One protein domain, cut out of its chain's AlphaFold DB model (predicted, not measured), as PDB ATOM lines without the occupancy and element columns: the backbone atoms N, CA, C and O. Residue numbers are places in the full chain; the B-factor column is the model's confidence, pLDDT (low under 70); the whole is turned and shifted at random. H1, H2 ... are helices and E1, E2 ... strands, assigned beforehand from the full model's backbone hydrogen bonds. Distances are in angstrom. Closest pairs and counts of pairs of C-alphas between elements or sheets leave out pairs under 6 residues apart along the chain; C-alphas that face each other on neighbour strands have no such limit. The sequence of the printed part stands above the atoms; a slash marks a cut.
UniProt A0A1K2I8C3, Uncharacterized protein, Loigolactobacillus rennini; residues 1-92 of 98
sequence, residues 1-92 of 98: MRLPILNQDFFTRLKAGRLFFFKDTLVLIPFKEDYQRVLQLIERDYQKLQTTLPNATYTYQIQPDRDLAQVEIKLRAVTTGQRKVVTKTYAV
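This is residues 1 to 92 of the 98 residues of an uncharacterized protein of Loigolactobacillus rennini (UniProt A0A1K2I8C3). One long helix, H2, lies lengthwise over one face of a twisted sheet of four strands, E1, E4, E5 and E6, in two layers. The short helix H1 lies side by side with part of H2, and a small hairpin, E2 and E3, lies at one end of the long axis. The 92 printed residues, of mixed class, have two named helices and six named strands, in the order E1 H1 E2 E3 H2 E4 E5 E6. Both sheets, E1 - E4 - E5 - E6 and E2 - E3, are antiparallel. The whole is compact, radius of gyration of the C-alphas 13.8 A, with spans of 41 by 24 by 17 A.

Edge strand E1, residues 2 to 4, is antiparallel to E4, residues 56 to 64; N 3 and O 60 are 2.8 A apart. H1, residues 9 to 16, touches residues 36 to 43 alone of H2, residues 32 to 52, opposite ways at a shallow tilt of 7 degrees; their closest C-alphas, of Lys 15 and Gln 36, are 6.5 A apart. In the hairpin of E2, residues 21 to 23, and E3, residues 26 to 28, N 21 and O 28 are 2.9 A apart. H2 is on the larger sheet at a height of 9.2 A, over E5, residues 70 to 79, and E6, residues 85 to 92, along the strands at 11 degrees to E5 on the local plane. The closest C-alphas of H2 and E6, of Tyr 35 and Val 92, are 5.8 A apart. E4, E5 and E6 form a meander, each strand the antiparallel neighbour of the one before; N 61 and O 74, and N 88 and O 75, are 2.8 A apart. In H1 and H2 every O i to N i+4 pair is within hydrogen-bond range.

E1 begins at C-alpha 2 (159.499, 242.596, 252.232). H2 is 30.3 A long, E4 26.1 A, E5 29.4 A and E6 23.0 A, ending at C-alpha 92 (146.047, 243.641, 261.757).

The C-alphas farthest apart, of Thr 25 and Thr 52, are 42.9 A apart. The printed part has no cut, its links are tight, and no printed residue is under 70 in pLDDT.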
ATOM      1  N   MET A   1     158.862 240.085 256.402       85.62
ATOM      2  CA  MET A   1     159.140 239.851 254.961       85.62
ATOM      3  C   MET A   1     158.893 241.132 254.168       85.62
ATOM      4  O   MET A   1     157.938 241.824 254.494       85.62
ATOM      5  N   ARG A   2     159.711 241.456 253.152       92.88
ATOM      6  CA  ARG A   2     159.499 242.596 252.232       92.88
ATOM      7  C   ARG A   2     159.401 242.090 250.791       92.88
ATOM      8  O   ARG A   2     160.293 241.379 250.348       92.88
ATOM      9  N   LEU A   3     158.346 242.477 250.083       94.56
ATOM     10  CA  LEU A   3     158.023 242.056 248.722       94.56
ATOM     11  C   LEU A   3     157.866 243.275 247.798       94.56
ATOM     12  O   LEU A   3     157.290 244.282 248.223       94.56
ATOM     13  N   PRO A   4     158.345 243.212 246.545       96.44
ATOM     14  CA  PRO A   4     158.049 244.237 245.552       96.44
ATOM     15  C   PRO A   4     156.586 244.148 245.093       96.44
ATOM     16  O   PRO A   4     156.061 243.056 244.875       96.44
ATOM     17  N   ILE A   5     155.940 245.301 244.908       96.31
ATOM     18  CA  ILE A   5     154.610 245.396 244.291       96.31
ATOM     19  C   ILE A   5     154.824 245.731 242.816       96.31
ATOM     20  O   ILE A   5     155.116 246.874 242.474       96.31
ATOM     21  N   LEU A   6     154.749 244.715 241.957       91.62
ATOM     22  CA  LEU A   6     155.038 244.858 240.524       91.62
ATOM     23  C   LEU A   6     153.834 245.371 239.731       91.62
ATOM     24  O   LEU A   6     153.992 246.076 238.741       91.62
ATOM     25  N   ASN A   7     152.632 244.984 240.149       91.00
ATOM     26  CA  ASN A   7     151.383 245.335 239.493       91.00
ATOM     27  C   ASN A   7     150.205 245.182 240.466       91.00
ATOM     28  O   ASN A   7     150.375 244.775 241.617       91.00
ATOM     29  N   GLN A   8     149.001 245.501 239.995       86.75
ATOM     30  CA  GLN A   8     147.798 245.440 240.820       86.75
ATOM     31  C   GLN A   8     147.388 244.005 241.200       86.75
ATOM     32  O   GLN A   8     146.871 243.792 242.298       86.75
ATOM     33  N   ASP A   9     147.728 243.003 240.379       93.19
ATOM     34  CA  ASP A   9     147.461 241.583 240.670       93.19
ATOM     35  C   ASP A   9     148.166 241.082 241.935       93.19
ATOM     36  O   ASP A   9     147.830 240.017 242.460       93.19
ATOM     37  N   PHE A  10     149.163 241.818 242.430       95.31
ATOM     38  CA  PHE A  10     149.785 241.563 243.725       95.31
ATOM     39  C   PHE A  10     148.738 241.462 244.846       95.31
ATOM     40  O   PHE A  10     148.761 240.510 245.625       95.31
ATOM     41  N   PHE A  11     147.778 242.391 244.897       94.50
ATOM     42  CA  PHE A  11     146.748 242.403 245.940       94.50
ATOM     43  C   PHE A  11     145.726 241.285 245.757       94.50
ATOM     44  O   PHE A  11     145.314 240.679 246.744       94.50
ATOM     45  N   THR A  12     145.371 240.948 244.516       93.69
ATOM     46  CA  THR A  12     144.525 239.782 244.213       93.69
ATOM     47  C   THR A  12     145.162 238.498 244.741       93.69
ATOM     48  O   THR A  12     144.510 237.719 245.436       93.69
ATOM     49  N   ARG A  13     146.467 238.312 244.494       93.12
ATOM     50  CA  ARG A  13     147.229 237.162 245.000       93.12
ATOM     51  C   ARG A  13     147.309 237.146 246.526       93.12
ATOM     52  O   ARG A  13     147.095 236.095 247.123       93.12
ATOM     53  N   LEU A  14     147.550 238.293 247.164       92.69
ATOM     54  CA  LEU A  14     147.562 238.384 248.628       92.69
ATOM     55  C   LEU A  14     146.208 238.038 249.258       92.69
ATOM     56  O   LEU A  14     146.182 237.341 250.268       92.69
ATOM     57  N   LYS A  15     145.094 238.500 248.673       92.50
ATOM     58  CA  LYS A  15     143.739 238.237 249.187       92.50
ATOM     59  C   LYS A  15     143.317 236.777 249.025       92.50
ATOM     60  O   LYS A  15     142.569 236.281 249.864       92.50
ATOM     61  N   ALA A  16     143.777 236.109 247.965       91.56
ATOM     62  CA  ALA A  16     143.525 234.687 247.726       91.56
ATOM     63  C   ALA A  16     144.418 233.768 248.583       91.56
ATOM     64  O   ALA A  16     144.071 232.613 248.829       91.56
ATOM     65  N   GLY A  17     145.574 234.270 249.019       88.56
ATOM     66  CA  GLY A  17     146.537 233.524 249.817       88.56
ATOM     67  C   GLY A  17     146.137 233.351 251.284       88.56
ATOM     68  O   GLY A  17     145.242 234.012 251.811       88.56
ATOM     69  N   ARG A  18     146.865 232.462 251.965       85.94
ATOM     70  CA  ARG A  18     146.879 232.356 253.429       85.94
ATOM     71  C   ARG A  18     148.239 232.792 253.946       85.94
ATOM     72  O   ARG A  18     149.257 232.534 253.308       85.94
ATOM     73  N   LEU A  19     148.240 233.445 255.099       87.88
ATOM     74  CA  LEU A  19     149.432 234.005 255.709       87.88
ATOM     75  C   LEU A  19     149.660 233.361 257.071       87.88
ATOM     76  O   LEU A  19     148.751 233.316 257.898       87.88
ATOM     77  N   PHE A  20     150.884 232.893 257.281       89.19
ATOM     78  CA  PHE A  20     151.326 232.260 258.514       89.19
ATOM     79  C   PHE A  20     152.661 232.875 258.912       89.19
ATOM     80  O   PHE A  20     153.571 232.972 258.082       89.19
ATOM     81  N   PHE A  21     152.788 233.272 260.174       88.19
ATOM     82  CA  PHE A  21     154.080 233.597 260.764       88.19
ATOM     83  C   PHE A  21     154.491 232.473 261.695       88.19
ATOM     84  O   PHE A  21     153.734 232.093 262.584       88.19
ATOM     85  N   PHE A  22     155.703 231.975 261.495       87.19
ATOM     86  CA  PHE A  22     156.333 231.026 262.397       87.19
ATOM     87  C   PHE A  22     157.276 231.806 263.305       87.19
ATOM     88  O   PHE A  22     158.181 232.488 262.815       87.19
ATOM     89  N   LYS A  23     157.041 231.738 264.614       82.25
ATOM     90  CA  LYS A  23     157.947 232.285 265.625       82.25
ATOM     91  C   LYS A  23     158.156 231.230 266.696       82.25
ATOM     92  O   LYS A  23     157.225 230.910 267.427       82.25
ATOM     93  N   ASP A  24     159.370 230.695 266.760       84.75
ATOM     94  CA  ASP A  24     159.713 229.557 267.609       84.75
ATOM     95  C   ASP A  24     158.740 228.387 267.363       84.75
ATOM     96  O   ASP A  24     158.682 227.861 266.251       84.75
ATOM     97  N   THR A  25     157.935 228.010 268.357       83.06
ATOM     98  CA  THR A  25     156.906 226.961 268.249       83.06
ATOM     99  C   THR A  25     155.506 227.502 267.941       83.06
ATOM    100  O   THR A  25     154.556 226.726 267.846       83.06
ATOM    101  N   LEU A  26     155.344 228.822 267.822       83.88
ATOM    102  CA  LEU A  26     154.057 229.474 267.596       83.88
ATOM    103  C   LEU A  26     153.778 229.654 266.104       83.88
ATOM    104  O   LEU A  26     154.634 230.098 265.333       83.88
ATOM    105  N   VAL A  27     152.528 229.386 265.730       88.94
ATOM    106  CA  VAL A  27     151.956 229.773 264.439       88.94
ATOM    107  C   VAL A  27     151.011 230.942 264.684       88.94
ATOM    108  O   VAL A  27     150.021 230.815 265.403       88.94
ATOM    109  N   LEU A  28     151.329 232.096 264.105       89.25
ATOM    110  CA  LEU A  28     150.515 233.303 264.208       89.25
ATOM    111  C   LEU A  28     149.772 233.515 262.897       89.25
ATOM    112  O   LEU A  28     150.379 233.536 261.819       89.25
ATOM    113  N   ILE A  29     148.458 233.680 263.003       91.38
ATOM    114  CA  ILE A  29     147.562 233.846 261.864       91.38
ATOM    115  C   ILE A  29     146.824 235.176 262.039       91.38
ATOM    116  O   ILE A  29     146.215 235.392 263.087       91.38
ATOM    117  N   PRO A  30     146.875 236.090 261.054       91.69
ATOM    118  CA  PRO A  30     146.064 237.300 261.086       91.69
ATOM    119  C   PRO A  30     144.572 236.970 261.120       91.69
ATOM    120  O   PRO A  30     144.117 236.083 260.391       91.69
ATOM    121  N   PHE A  31     143.808 237.726 261.902       91.81
ATOM    122  CA  PHE A  31     142.356 237.652 261.893       91.81
ATOM    123  C   PHE A  31     141.840 237.984 260.489       91.81
ATOM    124  O   PHE A  31     142.150 239.033 259.913       91.81
ATOM    125  N   LYS A  32     141.104 237.044 259.895       90.19
ATOM    126  CA  LYS A  32     140.871 237.000 258.448       90.19
ATOM    127  C   LYS A  32     140.123 238.232 257.942       90.19
ATOM    128  O   LYS A  32     140.505 238.803 256.920       90.19
ATOM    129  N   GLU A  33     139.062 238.630 258.629       90.75
ATOM    130  CA  GLU A  33     138.194 239.741 258.246       90.75
ATOM    131  C   GLU A  33     138.944 241.072 258.312       90.75
ATOM    132  O   GLU A  33     138.838 241.890 257.394       90.75
ATOM    133  N   ASP A  34     139.734 241.268 259.367       92.50
ATOM    134  CA  ASP A  34     140.553 242.466 259.545       92.50
ATOM    135  C   ASP A  34     141.673 242.526 258.499       92.50
ATOM    136  O   ASP A  34     141.819 243.523 257.791       92.50
ATOM    137  N   TYR A  35     142.365 241.407 258.265       93.75
ATOM    138  CA  TYR A  35     143.386 241.309 257.224       93.75
ATOM    139  C   TYR A  35     142.839 241.666 255.834       93.75
ATOM    140  O   TYR A  35     143.444 242.459 255.111       93.75
ATOM    141  N   GLN A  36     141.672 241.135 255.456       94.12
ATOM    142  CA  GLN A  36     141.049 241.428 254.160       94.12
ATOM    143  C   GLN A  36     140.670 242.909 254.022       94.12
ATOM    144  O   GLN A  36     140.911 243.506 252.968       94.12
ATOM    145  N   ARG A  37     140.124 243.527 255.078       94.69
ATOM    146  CA  ARG A  37     139.814 244.967 255.095       94.69
ATOM    147  C   ARG A  37     141.075 245.809 254.955       94.69
ATOM    148  O   ARG A  37     141.114 246.727 254.135       94.69
ATOM    149  N   VAL A  38     142.130 245.472 255.691       95.88
ATOM    150  CA  VAL A  38     143.408 246.182 255.612       95.88
ATOM    151  C   VAL A  38     144.041 246.034 254.227       95.88
ATOM    152  O   VAL A  38     144.491 247.030 253.665       95.88
ATOM    153  N   LEU A  39     143.999 244.853 253.601       95.75
ATOM    154  CA  LEU A  39     144.478 244.682 252.224       95.75
ATOM    155  C   LEU A  39     143.734 245.574 251.216       95.75
ATOM    156  O   LEU A  39     144.366 246.106 250.304       95.75
ATOM    157  N   GLN A  40     142.422 245.771 251.374       96.12
ATOM    158  CA  GLN A  40     141.653 246.694 250.526       96.12
ATOM    159  C   GLN A  40     142.080 248.156 250.728       96.12
ATOM    160  O   GLN A  40     142.206 248.905 249.755       96.12
ATOM    161  N   LEU A  41     142.340 248.568 251.973       96.94
ATOM    162  CA  LEU A  41     142.844 249.912 252.278       96.94
ATOM    163  C   LEU A  41     144.234 250.145 251.676       96.94
ATOM    164  O   LEU A  41     144.470 251.190 251.066       96.94
ATOM    165  N   ILE A  42     145.127 249.160 251.796       97.38
ATOM    166  CA  ILE A  42     146.474 249.221 251.223       97.38
ATOM    167  C   ILE A  42     146.404 249.316 249.698       97.38
ATOM    168  O   ILE A  42     147.108 250.138 249.116       97.38
ATOM    169  N   GLU A  43     145.557 248.520 249.043       97.31
ATOM    170  CA  GLU A  43     145.391 248.571 247.587       97.31
ATOM    171  C   GLU A  43     144.923 249.957 247.122       97.31
ATOM    172  O   GLU A  43     145.503 250.538 246.202       97.31
ATOM    173  N   ARG A  44     143.920 250.530 247.797       97.00
ATOM    174  CA  ARG A  44     143.431 251.882 247.496       97.00
ATOM    175  C   ARG A  44     144.531 252.929 247.663       97.00
ATOM    176  O   ARG A  44     144.631 253.867 246.872       97.00
ATOM    177  N   ASP A  45     145.347 252.803 248.701       97.62
ATOM    178  CA  ASP A  45     146.453 253.721 248.941       97.62
ATOM    179  C   ASP A  45     147.600 253.541 247.946       97.62
ATOM    180  O   ASP A  45     148.188 254.533 247.517       97.62
ATOM    181  N   TYR A  46     147.872 252.312 247.517       97.00
ATOM    182  CA  TYR A  46     148.805 252.023 246.438       97.00
ATOM    183  C   TYR A  46     148.372 252.691 245.129       97.00
ATOM    184  O   TYR A  46     149.185 253.384 244.522       97.00
ATOM    185  N   GLN A  47     147.100 252.574 244.735       96.25
ATOM    186  CA  GLN A  47     146.572 253.224 243.527       96.25
ATOM    187  C   GLN A  47     146.743 254.749 243.578       96.25
ATOM    188  O   GLN A  47     147.234 255.361 242.631       96.25
ATOM    189  N   LYS A  48     146.412 255.372 244.718       96.44
ATOM    190  CA  LYS A  48     146.615 256.819 244.918       96.44
ATOM    191  C   LYS A  48     148.086 257.214 244.811       96.44
ATOM    192  O   LYS A  48     148.416 258.246 244.219       96.44
ATOM    193  N   LEU A  49     148.974 256.418 245.411       95.12
ATOM    194  CA  LEU A  49     150.405 256.679 245.342       95.12
ATOM    195  C   LEU A  49     150.927 256.495 243.918       95.12
ATOM    196  O   LEU A  49     151.699 257.343 243.497       95.12
ATOM    197  N   GLN A  50     150.453 255.504 243.158       94.56
ATOM    198  CA  GLN A  50     150.788 255.345 241.739       94.56
ATOM    199  C   GLN A  50     150.443 256.588 240.918       94.56
ATOM    200  O   GLN A  50     151.279 257.048 240.146       94.56
ATOM    201  N   THR A  51     149.262 257.181 241.116       94.19
ATOM    202  CA  THR A  51     148.889 258.432 240.432       94.19
ATOM    203  C   THR A  51     149.799 259.598 240.829       94.19
ATOM    204  O   THR A  51     150.162 260.420 239.994       94.19
ATOM    205  N   THR A  52     150.188 259.677 242.103       94.00
ATOM    206  CA  THR A  52     150.979 260.802 242.637       94.00
ATOM    207  C   THR A  52     152.485 260.645 242.383       94.00
ATOM    208  O   THR A  52     153.217 261.631 242.305       94.00
ATOM    209  N   LEU A  53     152.974 259.407 242.310       93.62
ATOM    210  CA  LEU A  53     154.382 259.016 242.243       93.62
ATOM    211  C   LEU A  53     154.571 257.895 241.198       93.62
ATOM    212  O   LEU A  53     155.000 256.792 241.545       93.62
ATOM    213  N   PRO A  54     154.286 258.142 239.908       89.25
ATOM    214  CA  PRO A  54     154.276 257.089 238.886       89.25
ATOM    215  C   PRO A  54     155.631 256.382 238.719       89.25
ATOM    216  O   PRO A  54     155.676 255.193 238.427       89.25
ATOM    217  N   ASN A  55     156.735 257.083 238.997       91.25
ATOM    218  CA  ASN A  55     158.103 256.570 238.860       91.25
ATOM    219  C   ASN A  55     158.706 256.081 240.192       91.25
ATOM    220  O   ASN A  55     159.920 256.149 240.390       91.25
ATOM    221  N   ALA A  56     157.871 255.673 241.151       94.88
ATOM    222  CA  ALA A  56     158.335 255.123 242.421       94.88
ATOM    223  C   ALA A  56     158.417 253.592 242.399       94.88
ATOM    224  O   ALA A  56     157.632 252.906 241.751       94.88
ATOM    225  N   THR A  57     159.350 253.047 243.173       95.81
ATOM    226  CA  THR A  57     159.381 251.632 243.534       95.81
ATOM    227  C   THR A  57     158.487 251.399 244.743       95.81
ATOM    228  O   THR A  57     158.649 252.051 245.779       95.81
ATOM    229  N   TYR A  58     157.574 250.441 244.617       96.94
ATOM    230  CA  TYR A  58     156.596 250.099 245.640       96.94
ATOM    231  C   TYR A  58     156.951 248.784 246.317       96.94
ATOM    232  O   TYR A  58     157.278 247.792 245.666       96.94
ATOM    233  N   THR A  59     156.870 248.766 247.641       97.62
ATOM    234  CA  THR A  59     157.140 247.575 248.445       97.62
ATOM    235  C   THR A  59     156.065 247.381 249.497       97.62
ATOM    236  O   THR A  59     155.599 248.339 250.115       97.62
ATOM    237  N   TYR A  60     155.704 246.121 249.691       97.56
ATOM    238  CA  TYR A  60     154.854 245.630 250.758       97.56
ATOM    239  C   TYR A  60     155.742 244.925 251.777       97.56
ATOM    240  O   TYR A  60     156.496 244.019 251.425       97.56
ATOM    241  N   GLN A  61     155.683 245.325 253.036       96.62
ATOM    242  CA  GLN A  61     156.379 244.640 254.117       96.62
ATOM    243  C   GLN A  61     155.375 244.214 255.171       96.62
ATOM    244  O   GLN A  61     154.488 244.979 255.511       96.62
ATOM    245  N   ILE A  62     155.537 243.004 255.692       93.81
ATOM    246  CA  ILE A  62     154.684 242.471 256.745       93.81
ATOM    247  C   ILE A  62     155.509 241.727 257.789       93.81
ATOM    248  O   ILE A  62     156.443 240.991 257.437       93.81
ATOM    249  N   GLN A  63     155.196 241.946 259.061       92.69
ATOM    250  CA  GLN A  63     155.880 241.324 260.190       92.69
ATOM    251  C   GLN A  63     154.982 241.304 261.434       92.69
ATOM    252  O   GLN A  63     154.228 242.253 261.634       92.69
ATOM    253  N   PRO A  64     155.064 240.261 262.275       90.38
ATOM    254  CA  PRO A  64     154.419 240.291 263.579       90.38
ATOM    255  C   PRO A  64     155.065 241.379 264.446       90.38
ATOM    256  O   PRO A  64     156.275 241.613 264.347       90.38
ATOM    257  N   ASP A  65     154.262 242.042 265.273       87.31
ATOM    258  CA  ASP A  65     154.764 242.999 266.257       87.31
ATOM    259  C   ASP A  65     155.428 242.273 267.445       87.31
ATOM    260  O   ASP A  65     155.360 241.048 267.577       87.31
ATOM    261  N   ARG A  66     156.136 243.014 268.301       82.81
ATOM    262  CA  ARG A  66     156.934 242.471 269.410       82.81
ATOM    263  C   ARG A  66     156.102 241.668 270.402       82.81
ATOM    264  O   ARG A  66     156.579 240.633 270.868       82.81
ATOM    265  N   ASP A  67     154.900 242.146 270.703       84.06
ATOM    266  CA  ASP A  67     153.960 241.533 271.644       84.06
ATOM    267  C   ASP A  67     153.194 240.340 271.053       84.06
ATOM    268  O   ASP A  67     152.506 239.635 271.784       84.06
ATOM    269  N   LEU A  68     153.342 240.083 269.745       83.44
ATOM    270  CA  LEU A  68     152.623 239.041 269.010       83.44
ATOM    271  C   LEU A  68     151.101 239.152 269.134       83.44
ATOM    272  O   LEU A  68     150.399 238.154 268.968       83.44
ATOM    273  N   ALA A  69     150.592 240.360 269.378       85.94
ATOM    274  CA  ALA A  69     149.165 240.631 269.356       85.94
ATOM    275  C   ALA A  69     148.689 241.051 267.960       85.94
ATOM    276  O   ALA A  69     147.542 240.820 267.571       85.94
ATOM    277  N   GLN A  70     149.584 241.676 267.195       91.12
ATOM    278  CA  GLN A  70     149.276 242.264 265.900       91.12
ATOM    279  C   GLN A  70     150.347 241.944 264.861       91.12
ATOM    280  O   GLN A  70     151.464 241.510 265.152       91.12
ATOM    281  N   VAL A  71     149.985 242.191 263.612       92.00
ATOM    282  CA  VAL A  71     150.858 242.160 262.452       92.00
ATOM    283  C   VAL A  71     150.897 243.553 261.855       92.00
ATOM    284  O   VAL A  71     149.873 244.114 261.473       92.00
ATOM    285  N   GLU A  72     152.101 244.095 261.745       95.31
ATOM    286  CA  GLU A  72     152.353 245.373 261.106       95.31
ATOM    287  C   GLU A  72     152.565 245.163 259.605       95.31
ATOM    288  O   GLU A  72     153.391 244.350 259.174       95.31
ATOM    289  N   ILE A  73     151.844 245.941 258.802       96.44
ATOM    290  CA  ILE A  73     151.967 245.980 257.350       96.44
ATOM    291  C   ILE A  73     152.424 247.370 256.928       96.44
ATOM    292  O   ILE A  73     151.840 248.376 257.316       96.44
ATOM    293  N   LYS A  74     153.451 247.446 256.086       97.88
ATOM    294  CA  LYS A  74     153.999 248.687 255.545       97.88
ATOM    295  C   LYS A  74     153.887 248.707 254.029       97.88
ATOM    296  O   LYS A  74     154.444 247.846 253.350       97.88
ATOM    297  N   LEU A  75     153.225 249.732 253.504       98.00
ATOM    298  CA  LEU A  75     153.279 250.120 252.098       98.00
ATOM    299  C   LEU A  75     154.298 251.243 251.955       98.00
ATOM    300  O   LEU A  75     154.121 252.325 252.516       98.00
ATOM    301  N   ARG A  76     155.364 250.999 251.198       97.50
ATOM    302  CA  ARG A  76     156.435 251.974 251.001       97.50
ATOM    303  C   ARG A  76     156.635 252.279 249.525       97.50
ATOM    304  O   ARG A  76     156.808 251.356 248.736       97.50
ATOM    305  N   ALA A  77     156.663 253.564 249.191       96.81
ATOM    306  CA  ALA A  77     156.952 254.095 247.864       96.81
ATOM    307  C   ALA A  77     158.241 254.927 247.908       96.81
ATOM    308  O   ALA A  77     158.392 255.792 248.775       96.81
ATOM    309  N   VAL A  78     159.167 254.665 246.986       95.62
ATOM    310  CA  VAL A  78     160.461 255.359 246.896       95.62
ATOM    311  C   VAL A  78     160.688 255.838 245.475       95.62
ATOM    312  O   VAL A  78     160.726 255.022 244.563       95.62
ATOM    313  N   THR A  79     160.866 257.138 245.273       92.88
ATOM    314  CA  THR A  79     161.221 257.674 243.952       92.88
ATOM    315  C   THR A  79     162.693 257.430 243.616       92.88
ATOM    316  O   THR A  79     163.530 257.262 244.509       92.88
ATOM    317  N   THR A  80     163.028 257.434 242.323       85.31
ATOM    318  CA  THR A  80     164.412 257.318 241.838       85.31
ATOM    319  C   THR A  80     165.337 258.308 242.553       85.31
ATOM    320  O   THR A  80     165.007 259.484 242.720       85.31
ATOM    321  N   GLY A  81     166.491 257.823 243.014       78.25
ATOM    322  CA  GLY A  81     167.435 258.628 243.796       78.25
ATOM    323  C   GLY A  81     166.959 258.965 245.215       78.25
ATOM    324  O   GLY A  81     167.482 259.895 245.814       78.25
ATOM    325  N   GLN A  82     165.956 258.249 245.743       78.62
ATOM    326  CA  GLN A  82     165.444 258.359 247.119       78.62
ATOM    327  C   GLN A  82     164.935 259.755 247.530       78.62
ATOM    328  O   GLN A  82     164.779 260.032 248.716       78.62
ATOM    329  N   ARG A  83     164.608 260.626 246.566       80.38
ATOM    330  CA  ARG A  83     164.187 262.017 246.830       80.38
ATOM    331  C   ARG A  83     162.898 262.126 247.643       80.38
ATOM    332  O   ARG A  83     162.700 263.103 248.356       80.38
ATOM    333  N   LYS A  84     162.001 261.146 247.518       87.56
ATOM    334  CA  LYS A  84     160.758 261.072 248.286       87.56
ATOM    335  C   LYS A  84     160.514 259.637 248.722       87.56
ATOM    336  O   LYS A  84     160.467 258.726 247.895       87.56
ATOM    337  N   VAL A  85     160.335 259.464 250.028       92.75
ATOM    338  CA  VAL A  85     159.976 258.193 250.655       92.75
ATOM    339  C   VAL A  85     158.646 258.389 251.363       92.75
ATOM    340  O   VAL A  85     158.548 259.177 252.297       92.75
ATOM    341  N   VAL A  86     157.622 257.669 250.919       95.56
ATOM    342  CA  VAL A  86     156.330 257.616 251.607       95.56
ATOM    343  C   VAL A  86     156.188 256.230 252.208       95.56
ATOM    344  O   VAL A  86     156.340 255.240 251.498       95.56
ATOM    345  N   THR A  87     155.909 256.159 253.508       97.06
ATOM    346  CA  THR A  87     155.596 254.903 254.198       97.06
ATOM    347  C   THR A  87     154.242 255.047 254.870       97.06
ATOM    348  O   THR A  87     154.034 255.983 255.636       97.06
ATOM    349  N   LYS A  88     153.332 254.126 254.569       97.69
ATOM    350  CA  LYS A  88     152.064 253.961 255.275       97.69
ATOM    351  C   LYS A  88     152.110 252.664 256.063       97.69
ATOM    352  O   LYS A  88     152.514 251.641 255.511       97.69
ATOM    353  N   THR A  89     151.706 252.728 257.323       97.06
ATOM    354  CA  THR A  89     151.706 251.593 258.246       97.06
ATOM    355  C   THR A  89     150.271 251.244 258.614       97.06
ATOM    356  O   THR A  89     149.461 252.135 258.858       97.06
ATOM    357  N   TYR A  90     149.977 249.952 258.651       96.25
ATOM    358  CA  TYR A  90     148.694 249.373 259.016       96.25
ATOM    359  C   TYR A  90     148.945 248.274 260.042       96.25
ATOM    360  O   TYR A  90     150.018 247.668 260.048       96.25
ATOM    361  N   ALA A  91     147.952 248.006 260.876       94.00
ATOM    362  CA  ALA A  91     147.989 246.935 261.852       94.00
ATOM    363  C   ALA A  91     146.818 245.986 261.607       94.00
ATOM    364  O   ALA A  91     145.750 246.424 261.185       94.00
ATOM    365  N   VAL A  92     147.053 244.700 261.842       92.75
ATOM    366  CA  VAL A  92     146.047 243.641 261.757       92.75
ATOM    367  C   VAL A  92     146.154 242.786 263.005       92.75
ATOM    368  O   VAL A  92     147.251 242.337 263.334       92.75
TER     369      VAL A  92